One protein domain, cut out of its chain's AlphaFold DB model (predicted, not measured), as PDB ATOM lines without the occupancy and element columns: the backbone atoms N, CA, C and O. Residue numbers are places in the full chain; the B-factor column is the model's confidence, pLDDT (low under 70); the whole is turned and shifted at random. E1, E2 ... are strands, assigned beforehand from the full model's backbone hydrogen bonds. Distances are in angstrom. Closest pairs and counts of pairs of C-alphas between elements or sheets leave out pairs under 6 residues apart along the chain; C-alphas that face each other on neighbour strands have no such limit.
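AT A GLANCE: This is residues 346 to 417 of the 430 residues of an uncharacterized protein of Ephemera danica (UniProt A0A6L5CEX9). With little regular structure, this is an elongated run of loops: E1 at one end, two small strand hairpins, E2 with E3 and E4 with E5, in the middle, and residues 403 to 417, folded back on themselves, at the other end. The 72 printed residues hold no named helix and five strands, E1 to E5 in chain order, with 21 residues in them: all strand, both two-stranded sheets antiparallel. It is compact, radius of gyration of the C-alphas 12.9 A, spanning 39 by 22 by 14 A.

IN THESE COORDINATES: Find C-alpha 353 at (134.428, 113.641, 152.114), where E1, residues 353 to 355, begins. Next come E2, residues 366 to 368, and E3, residues 374 to 376. E4, residues 388 to 393, runs 14.5 A; E5, residues 397 to 402, runs 16.6 A to C-alpha 402 at (143.576, 105.188, 177.200).

HOW THE PARTS SIT: E1 pairs with no named strand. Within hydrogen-bond range, find N 367 and O 375 in hairpin E2 and E3, 2.8 A, and N 391 and O 399 in hairpin E4 and E5, 2.8 A. The closest C-alphas of E2 and E5, Val 367 and Ala 398, are 6.9 A apart.

THE WHOLE: The printed part has no cut. The link E3 to E4 is long. Residues 349 to 351, 395, 409 and 411 to 412 have pLDDT under 70.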
ATOM      1  N   ALA A 346     133.584 109.941 156.099       73.38
ATOM      2  CA  ALA A 346     132.353 110.643 156.429       73.38
ATOM      3  C   ALA A 346     132.181 111.897 155.559       73.38
ATOM      4  O   ALA A 346     133.155 112.493 155.099       73.38
ATOM      5  N   TRP A 347     130.920 112.268 155.333       74.56
ATOM      6  CA  TRP A 347     130.535 113.525 154.690       74.56
ATOM      7  C   TRP A 347     130.596 114.668 155.690       74.56
ATOM      8  O   TRP A 347     130.170 114.484 156.828       74.56
ATOM      9  N   ASP A 348     131.060 115.838 155.273       73.00
ATOM     10  CA  ASP A 348     130.889 117.074 156.031       73.00
ATOM     11  C   ASP A 348     129.592 117.805 155.639       73.00
ATOM     12  O   ASP A 348     128.833 117.368 154.770       73.00
ATOM     13  N   SER A 349     129.325 118.944 156.282       66.81
ATOM     14  CA  SER A 349     128.173 119.797 155.960       66.81
ATOM     15  C   SER A 349     128.273 120.507 154.600       66.81
ATOM     16  O   SER A 349     127.285 121.077 154.147       66.81
ATOM     17  N   GLY A 350     129.453 120.519 153.974       65.75
ATOM     18  CA  GLY A 350     129.750 121.135 152.679       65.75
ATOM     19  C   GLY A 350     129.741 120.157 151.499       65.75
ATOM     20  O   GLY A 350     130.056 120.568 150.383       65.75
ATOM     21  N   ASN A 351     129.348 118.893 151.714       68.75
ATOM     22  CA  ASN A 351     129.374 117.822 150.712       68.75
ATOM     23  C   ASN A 351     130.803 117.442 150.258       68.75
ATOM     24  O   ASN A 351     131.025 117.012 149.120       68.75
ATOM     25  N   GLU A 352     131.773 117.592 151.159       74.50
ATOM     26  CA  GLU A 352     133.140 117.095 151.049       74.50
ATOM     27  C   GLU A 352     133.315 115.839 151.921       74.50
ATOM     28  O   GLU A 352     132.656 115.647 152.942       74.50
ATOM     29  N   CYS A 353     134.188 114.935 151.490       77.12
ATOM     30  CA  CYS A 353     134.428 113.641 152.114       77.12
ATOM     31  C   CYS A 353     135.820 113.620 152.741       77.12
ATOM     32  O   CYS A 353     136.822 113.833 152.049       77.12
ATOM     33  N   PHE A 354     135.887 113.312 154.033       76.19
ATOM     34  CA  PHE A 354     137.144 113.219 154.771       76.19
ATOM     35  C   PHE A 354     137.273 111.872 155.476       76.19
ATOM     36  O   PHE A 354     136.282 111.237 155.845       76.19
ATOM     37  N   GLU A 355     138.518 111.445 155.680       76.62
ATOM     38  CA  GLU A 355     138.824 110.277 156.498       76.62
ATOM     39  C   GLU A 355     138.548 110.573 157.978       76.62
ATOM     40  O   GLU A 355     138.992 111.589 158.527       76.62
ATOM     41  N   VAL A 356     137.829 109.664 158.632       80.50
ATOM     42  CA  VAL A 356     137.556 109.705 160.069       80.50
ATOM     43  C   VAL A 356     138.875 109.645 160.840       80.50
ATOM     44  O   VAL A 356     139.756 108.845 160.541       80.50
ATOM     45  N   GLY A 357     139.016 110.509 161.842       76.44
ATOM     46  CA  GLY A 357     140.232 110.663 162.637       76.44
ATOM     47  C   GLY A 357     141.262 111.616 162.038       76.44
ATOM     48  O   GLY A 357     142.218 111.961 162.727       76.44
ATOM     49  N   THR A 358     141.061 112.120 160.818       83.00
ATOM     50  CA  THR A 358     141.870 113.223 160.275       83.00
ATOM     51  C   THR A 358     141.284 114.578 160.658       83.00
ATOM     52  O   THR A 358     140.142 114.676 161.094       83.00
ATOM     53  N   ARG A 359     142.040 115.668 160.499       83.06
ATOM     54  CA  ARG A 359     141.517 117.023 160.733       83.06
ATOM     55  C   ARG A 359     140.342 117.356 159.804       83.06
ATOM     56  O   ARG A 359     139.429 118.049 160.234       83.06
ATOM     57  N   GLY A 360     140.365 116.893 158.552       79.06
ATOM     58  CA  GLY A 360     139.366 117.249 157.538       79.06
ATOM     59  C   GLY A 360     139.091 118.760 157.473       79.06
ATOM     60  O   GLY A 360     140.026 119.567 157.549       79.06
ATOM     61  N   ALA A 361     137.807 119.127 157.408       79.25
ATOM     62  CA  ALA A 361     137.309 120.504 157.500       79.25
ATOM     63  C   ALA A 361     137.264 121.080 158.939       79.25
ATOM     64  O   ALA A 361     136.852 122.225 159.138       79.25
ATOM     65  N   CYS A 362     137.674 120.326 159.966       82.81
ATOM     66  CA  CYS A 362     137.539 120.760 161.354       82.81
ATOM     67  C   CYS A 362     138.564 121.838 161.770       82.81
ATOM     68  O   CYS A 362     139.704 121.868 161.282       82.81
ATOM     69  N   PRO A 363     138.209 122.703 162.745       84.81
ATOM     70  CA  PRO A 363     139.140 123.655 163.347       84.81
ATOM     71  C   PRO A 363     140.371 122.978 163.972       84.81
ATOM     72  O   PRO A 363     140.368 121.791 164.299       84.81
ATOM     73  N   ARG A 364     141.437 123.753 164.217       84.62
ATOM     74  CA  ARG A 364     142.599 123.253 164.976       84.62
ATOM     75  C   ARG A 364     142.158 122.711 166.345       84.62
ATOM     76  O   ARG A 364     141.276 123.275 166.988       84.62
ATOM     77  N   GLY A 365     142.778 121.613 166.776       84.25
ATOM     78  CA  GLY A 365     142.417 120.918 168.016       84.25
ATOM     79  C   GLY A 365     141.210 119.978 167.897       84.25
ATOM     80  O   GLY A 365     140.793 119.417 168.906       84.25
ATOM     81  N   HIS A 366     140.662 119.799 166.692       88.94
ATOM     82  CA  HIS A 366     139.551 118.895 166.414       88.94
ATOM     83  C   HIS A 366     139.905 117.921 165.288       88.94
ATOM     84  O   HIS A 366     140.766 118.203 164.450       88.94
ATOM     85  N   VAL A 367     139.210 116.790 165.273       87.19
ATOM     86  CA  VAL A 367     139.271 115.777 164.220       87.19
ATOM     87  C   VAL A 367     137.876 115.409 163.746       87.19
ATOM     88  O   VAL A 367     136.897 115.510 164.486       87.19
ATOM     89  N   PHE A 368     137.799 115.001 162.493       85.56
ATOM     90  CA  PHE A 368     136.588 114.650 161.787       85.56
ATOM     91  C   PHE A 368     136.126 113.250 162.191       85.56
ATOM     92  O   PHE A 368     136.913 112.304 162.181       85.56
ATOM     93  N   GLY A 369     134.874 113.118 162.612       82.06
ATOM     94  CA  GLY A 369     134.302 111.883 163.136       82.06
ATOM     95  C   GLY A 369     133.279 111.232 162.209       82.06
ATOM     96  O   GLY A 369     132.899 111.803 161.181       82.06
ATOM     97  N   PRO A 370     132.789 110.039 162.585       75.69
ATOM     98  CA  PRO A 370     131.680 109.386 161.901       75.69
ATOM     99  C   PRO A 370     130.452 110.302 161.836       75.69
ATOM    100  O   PRO A 370     130.134 110.991 162.801       75.69
ATOM    101  N   GLY A 371     129.744 110.306 160.704       72.69
ATOM    102  CA  GLY A 371     128.544 111.136 160.531       72.69
ATOM    103  C   GLY A 371     128.811 112.636 160.351       72.69
ATOM    104  O   GLY A 371     127.870 113.421 160.425       72.69
ATOM    105  N   GLY A 372     130.063 113.034 160.110       75.44
ATOM    106  CA  GLY A 372     130.405 114.406 159.732       75.44
ATOM    107  C   GLY A 372     130.638 115.368 160.890       75.44
ATOM    108  O   GLY A 372     130.674 116.582 160.693       75.44
ATOM    109  N   THR A 373     130.768 114.856 162.112       84.75
ATOM    110  CA  THR A 373     130.899 115.680 163.316       84.75
ATOM    111  C   THR A 373     132.357 115.930 163.679       84.75
ATOM    112  O   THR A 373     133.175 115.016 163.687       84.75
ATOM    113  N   CYS A 374     132.699 117.165 164.045       87.56
ATOM    114  CA  CYS A 374     134.021 117.483 164.583       87.56
ATOM    115  C   CYS A 374     134.103 117.137 166.074       87.56
ATOM    116  O   CYS A 374     133.310 117.627 166.876       87.56
ATOM    117  N   HIS A 375     135.099 116.343 166.461       89.00
ATOM    118  CA  HIS A 375     135.365 115.964 167.847       89.00
ATOM    119  C   HIS A 375     136.650 116.617 168.349       89.00
ATOM    120  O   HIS A 375     137.663 116.641 167.653       89.00
ATOM    121  N   THR A 376     136.618 117.142 169.570       90.00
ATOM    122  CA  THR A 376     137.776 117.785 170.199       90.00
ATOM    123  C   THR A 376     138.805 116.742 170.643       90.00
ATOM    124  O   THR A 376     138.444 115.712 171.221       90.00
ATOM    125  N   LEU A 377     140.092 117.014 170.411       87.38
ATOM    126  CA  LEU A 377     141.187 116.200 170.946       87.38
ATOM    127  C   LEU A 377     141.141 116.160 172.481       87.38
ATOM    128  O   LEU A 377     140.672 117.094 173.129       87.38
ATOM    129  N   TYR A 378     141.648 115.073 173.058       86.50
ATOM    130  CA  TYR A 378     141.647 114.785 174.496       86.50
ATOM    131  C   TYR A 378     140.246 114.701 175.118       86.50
ATOM    132  O   TYR A 378     140.067 114.909 176.316       86.50
ATOM    133  N   THR A 379     139.248 114.363 174.304       87.19
ATOM    134  CA  THR A 379     137.903 113.990 174.750       87.19
ATOM    135  C   THR A 379     137.583 112.576 174.276       87.19
ATOM    136  O   THR A 379     138.300 112.023 173.441       87.19
ATOM    137  N   ARG A 380     136.496 111.975 174.778       85.31
ATOM    138  CA  ARG A 380     136.049 110.646 174.319       85.31
ATOM    139  C   ARG A 380     135.785 110.611 172.812       85.31
ATOM    140  O   ARG A 380     136.086 109.612 172.175       85.31
ATOM    141  N   GLY A 381     135.263 111.699 172.243       86.88
ATOM    142  CA  GLY A 381     134.993 111.789 170.811       86.88
ATOM    143  C   GLY A 381     134.186 110.598 170.285       86.88
ATOM    144  O   GLY A 381     133.145 110.267 170.846       86.88
ATOM    145  N   PHE A 382     134.696 109.963 169.229       86.12
ATOM    146  CA  PHE A 382     134.139 108.749 168.623       86.12
ATOM    147  C   PHE A 382     134.817 107.452 169.106       86.12
ATOM    148  O   PHE A 382     134.624 106.403 168.501       86.12
ATOM    149  N   CYS A 383     135.612 107.497 170.181       87.56
ATOM    150  CA  CYS A 383     136.213 106.293 170.749       87.56
ATOM    151  C   CYS A 383     135.145 105.411 171.405       87.56
ATOM    152  O   CYS A 383     134.385 105.854 172.276       87.56
ATOM    153  N   GLU A 384     135.102 104.150 170.980       82.25
ATOM    154  CA  GLU A 384     134.056 103.199 171.360       82.25
ATOM    155  C   GLU A 384     134.149 102.825 172.846       82.25
ATOM    156  O   GLU A 384     133.139 102.818 173.560       82.25
ATOM    157  N   SER A 385     135.371 102.613 173.346       81.25
ATOM    158  CA  SER A 385     135.578 102.029 174.671       81.25
ATOM    159  C   SER A 385     135.541 103.066 175.803       81.25
ATOM    160  O   SER A 385     136.118 104.154 175.674       81.25
ATOM    161  N   PRO A 386     134.915 102.747 176.952       77.69
ATOM    162  CA  PRO A 386     135.030 103.552 178.163       77.69
ATOM    163  C   PRO A 386     136.501 103.762 178.552       77.69
ATOM    164  O   PRO A 386     137.314 102.848 178.471       77.69
ATOM    165  N   GLY A 387     136.861 104.985 178.949       79.56
ATOM    166  CA  GLY A 387     138.236 105.319 179.341       79.56
ATOM    167  C   GLY A 387     139.193 105.659 178.190       79.56
ATOM    168  O   GLY A 387     140.314 106.075 178.478       79.56
ATOM    169  N   GLN A 388     138.772 105.569 176.921       88.81
ATOM    170  CA  GLN A 388     139.560 106.023 175.766       88.81
ATOM    171  C   GLN A 388     139.246 107.464 175.370       88.81
ATOM    172  O   GLN A 388     138.073 107.841 175.331       88.81
ATOM    173  N   TRP A 389     140.276 108.233 175.007       90.25
ATOM    174  CA  TRP A 389     140.185 109.579 174.435       90.25
ATOM    175  C   TRP A 389     140.966 109.688 173.120       90.25
ATOM    176  O   TRP A 389     141.903 108.934 172.864       90.25
ATOM    177  N   LEU A 390     140.583 110.663 172.296       89.31
ATOM    178  CA  LEU A 390     141.279 111.005 171.058       89.31
ATOM    179  C   LEU A 390     142.619 111.681 171.368       89.31
ATOM    180  O   LEU A 390     142.646 112.775 171.929       89.31
ATOM    181  N   VAL A 391     143.725 111.066 170.968       88.75
ATOM    182  CA  VAL A 391     145.083 111.603 171.115       88.75
ATOM    183  C   VAL A 391     145.648 111.905 169.725       88.75
ATOM    184  O   VAL A 391     145.473 111.091 168.816       88.75
ATOM    185  N   PRO A 392     146.299 113.065 169.515       85.69
ATOM    186  CA  PRO A 392     146.883 113.398 168.223       85.69
ATOM    187  C   PRO A 392     147.958 112.390 167.809       85.69
ATOM    188  O   PRO A 392     148.870 112.059 168.564       85.69
ATOM    189  N   GLU A 393     147.866 111.962 166.560       83.81
ATOM    190  CA  GLU A 393     148.826 111.129 165.860       83.81
ATOM    191  C   GLU A 393     149.415 111.968 164.724       83.81
ATOM    192  O   GLU A 393     148.794 112.171 163.683       83.81
ATOM    193  N   GLY A 394     150.597 112.543 164.945       78.75
ATOM    194  CA  GLY A 394     151.199 113.492 164.007       78.75
ATOM    195  C   GLY A 394     150.512 114.867 164.002       78.75
ATOM    196  O   GLY A 394     149.977 115.322 165.010       78.75
ATOM    197  N   THR A 395     150.580 115.573 162.869       69.94
ATOM    198  CA  THR A 395     150.131 116.976 162.753       69.94
ATOM    199  C   THR A 395     148.671 117.141 162.333       69.94
ATOM    200  O   THR A 395     148.138 118.249 162.420       69.94
ATOM    201  N   SER A 396     148.024 116.081 161.840       70.56
ATOM    202  CA  SER A 396     146.694 116.179 161.220       70.56
ATOM    203  C   SER A 396     145.792 114.954 161.399       70.56
ATOM    204  O   SER A 396     144.718 114.920 160.801       70.56
ATOM    205  N   SER A 397     146.173 113.996 162.242       81.69
ATOM    206  CA  SER A 397     145.376 112.807 162.566       81.69
ATOM    207  C   SER A 397     145.307 112.574 164.074       81.69
ATOM    208  O   SER A 397     146.060 113.182 164.837       81.69
ATOM    209  N   ALA A 398     144.378 111.729 164.512       86.44
ATOM    210  CA  ALA A 398     144.236 111.291 165.891       86.44
ATOM    211  C   ALA A 398     143.804 109.827 165.966       86.44
ATOM    212  O   ALA A 398     143.098 109.329 165.090       86.44
ATOM    213  N   ARG A 399     144.182 109.178 167.064       88.88
ATOM    214  CA  ARG A 399     143.819 107.798 167.399       88.88
ATOM    215  C   ARG A 399     143.229 107.717 168.803       88.88
ATOM    216  O   ARG A 399     143.421 108.620 169.614       88.88
ATOM    217  N   CYS A 400     142.512 106.638 169.095       89.31
ATOM    218  CA  CYS A 400     141.964 106.389 170.427       89.31
ATOM    219  C   CYS A 400     143.015 105.741 171.329       89.31
ATOM    220  O   CYS A 400     143.530 104.671 171.012       89.31
ATOM    221  N   GLU A 401     143.303 106.367 172.467       88.69
ATOM    222  CA  GLU A 401     144.197 105.829 173.495       88.69
ATOM    223  C   GLU A 401     143.556 105.916 174.878       88.69
ATOM    224  O   GLU A 401     142.662 106.733 175.111       88.69
ATOM    225  N   CYS A 402     144.024 105.092 175.817       86.62
ATOM    226  CA  CYS A 402     143.576 105.188 177.200       86.62
ATOM    227  C   CYS A 402     143.917 106.559 177.790       86.62
ATOM    228  O   CYS A 402     145.028 107.073 177.646       86.62
ATOM    229  N   ARG A 403     142.944 107.142 178.493       84.50
ATOM    230  CA  ARG A 403     143.118 108.382 179.246       84.50
ATOM    231  C   ARG A 403     144.328 108.252 180.186       84.50
ATOM    232  O   ARG A 403     144.472 107.217 180.838       84.50
ATOM    233  N   PRO A 404     145.137 109.314 180.367       78.44
ATOM    234  CA  PRO A 404     146.205 109.317 181.364       78.44
ATOM    235  C   PRO A 404     145.720 108.839 182.744       78.44
ATOM    236  O   PRO A 404     144.746 109.368 183.286       78.44
ATOM    237  N   GLY A 405     146.400 107.832 183.297       71.44
ATOM    238  CA  GLY A 405     146.061 107.187 184.571       71.44
ATOM    239  C   GLY A 405     145.237 105.899 184.450       71.44
ATOM    240  O   GLY A 405     145.139 105.181 185.439       71.44
ATOM    241  N   TYR A 406     144.683 105.587 183.274       78.19
ATOM    242  CA  TYR A 406     144.042 104.302 182.986       78.19
ATOM    243  C   TYR A 406     145.082 103.332 182.411       78.19
ATOM    244  O   TYR A 406     145.908 103.722 181.586       78.19
ATOM    245  N   GLY A 407     145.060 102.082 182.869       75.00
ATOM    246  CA  GLY A 407     145.916 101.011 182.354       75.00
ATOM    247  C   GLY A 407     145.272 100.292 181.171       75.00
ATOM    248  O   GLY A 407     144.054 100.348 181.007       75.00
ATOM    249  N   ALA A 408     146.076  99.601 180.362       73.88
ATOM    250  CA  ALA A 408     145.546  98.667 179.370       73.88
ATOM    251  C   ALA A 408     144.842  97.507 180.095       73.88
ATOM    252  O   ALA A 408     145.444  96.887 180.973       73.88
ATOM    253  N   GLY A 409     143.575  97.269 179.762       69.19
ATOM    254  CA  GLY A 409     142.771  96.165 180.289       69.19
ATOM    255  C   GLY A 409     142.587  95.034 179.277       69.19
ATOM    256  O   GLY A 409     143.283  94.971 178.261       69.19
ATOM    257  N   ASP A 410     141.641  94.140 179.555       70.75
ATOM    258  CA  ASP A 410     141.318  92.996 178.696       70.75
ATOM    259  C   ASP A 410     140.420  93.392 177.505       70.75
ATOM    260  O   ASP A 410     139.961  94.528 177.390       70.75
ATOM    261  N   SER A 411     140.137  92.452 176.596       59.00
ATOM    262  CA  SER A 411     139.398  92.711 175.346       59.00
ATOM    263  C   SER A 411     137.977  93.264 175.520       59.00
ATOM    264  O   SER A 411     137.451  93.852 174.579       59.00
ATOM    265  N   GLU A 412     137.349  93.071 176.684       59.12
ATOM    266  CA  GLU A 412     136.011  93.606 176.992       59.12
ATOM    267  C   GLU A 412     136.052  95.021 177.601       59.12
ATOM    268  O   GLU A 412     135.120  95.800 177.407       59.12
ATOM    269  N   GLU A 413     137.150  95.392 178.269       70.00
ATOM    270  CA  GLU A 413     137.383  96.724 178.839       70.00
ATOM    271  C   GLU A 413     138.842  97.142 178.593       70.00
ATOM    272  O   GLU A 413     139.700  96.990 179.468       70.00
ATOM    273  N   PRO A 414     139.160  97.696 177.410       74.44
ATOM    274  CA  PRO A 414     140.547  97.907 177.000       74.44
ATOM    275  C   PRO A 414     141.267  99.003 177.795       74.44
ATOM    276  O   PRO A 414     142.492  99.086 177.732       74.44
ATOM    277  N   CYS A 415     140.541  99.829 178.556       83.56
ATOM    278  CA  CYS A 415     141.116 100.821 179.460       83.56
ATOM    279  C   CYS A 415     140.520 100.681 180.863       83.56
ATOM    280  O   CYS A 415     139.371 101.055 181.097       83.56
ATOM    281  N   GLN A 416     141.321 100.206 181.813       77.88
ATOM    282  CA  GLN A 416     140.917 100.033 183.206       77.88
ATOM    283  C   GLN A 416     141.280 101.256 184.043       77.88
ATOM    284  O   GLN A 416     142.397 101.778 183.973       77.88
ATOM    285  N   ALA A 417     140.329 101.710 184.861       72.62
ATOM    286  CA  ALA A 417     140.568 102.777 185.820       72.62
ATOM    287  C   ALA A 417     141.628 102.344 186.850       72.62
ATOM    288  O   ALA A 417     141.694 101.167 187.215       72.62
TER     289      ALA A 417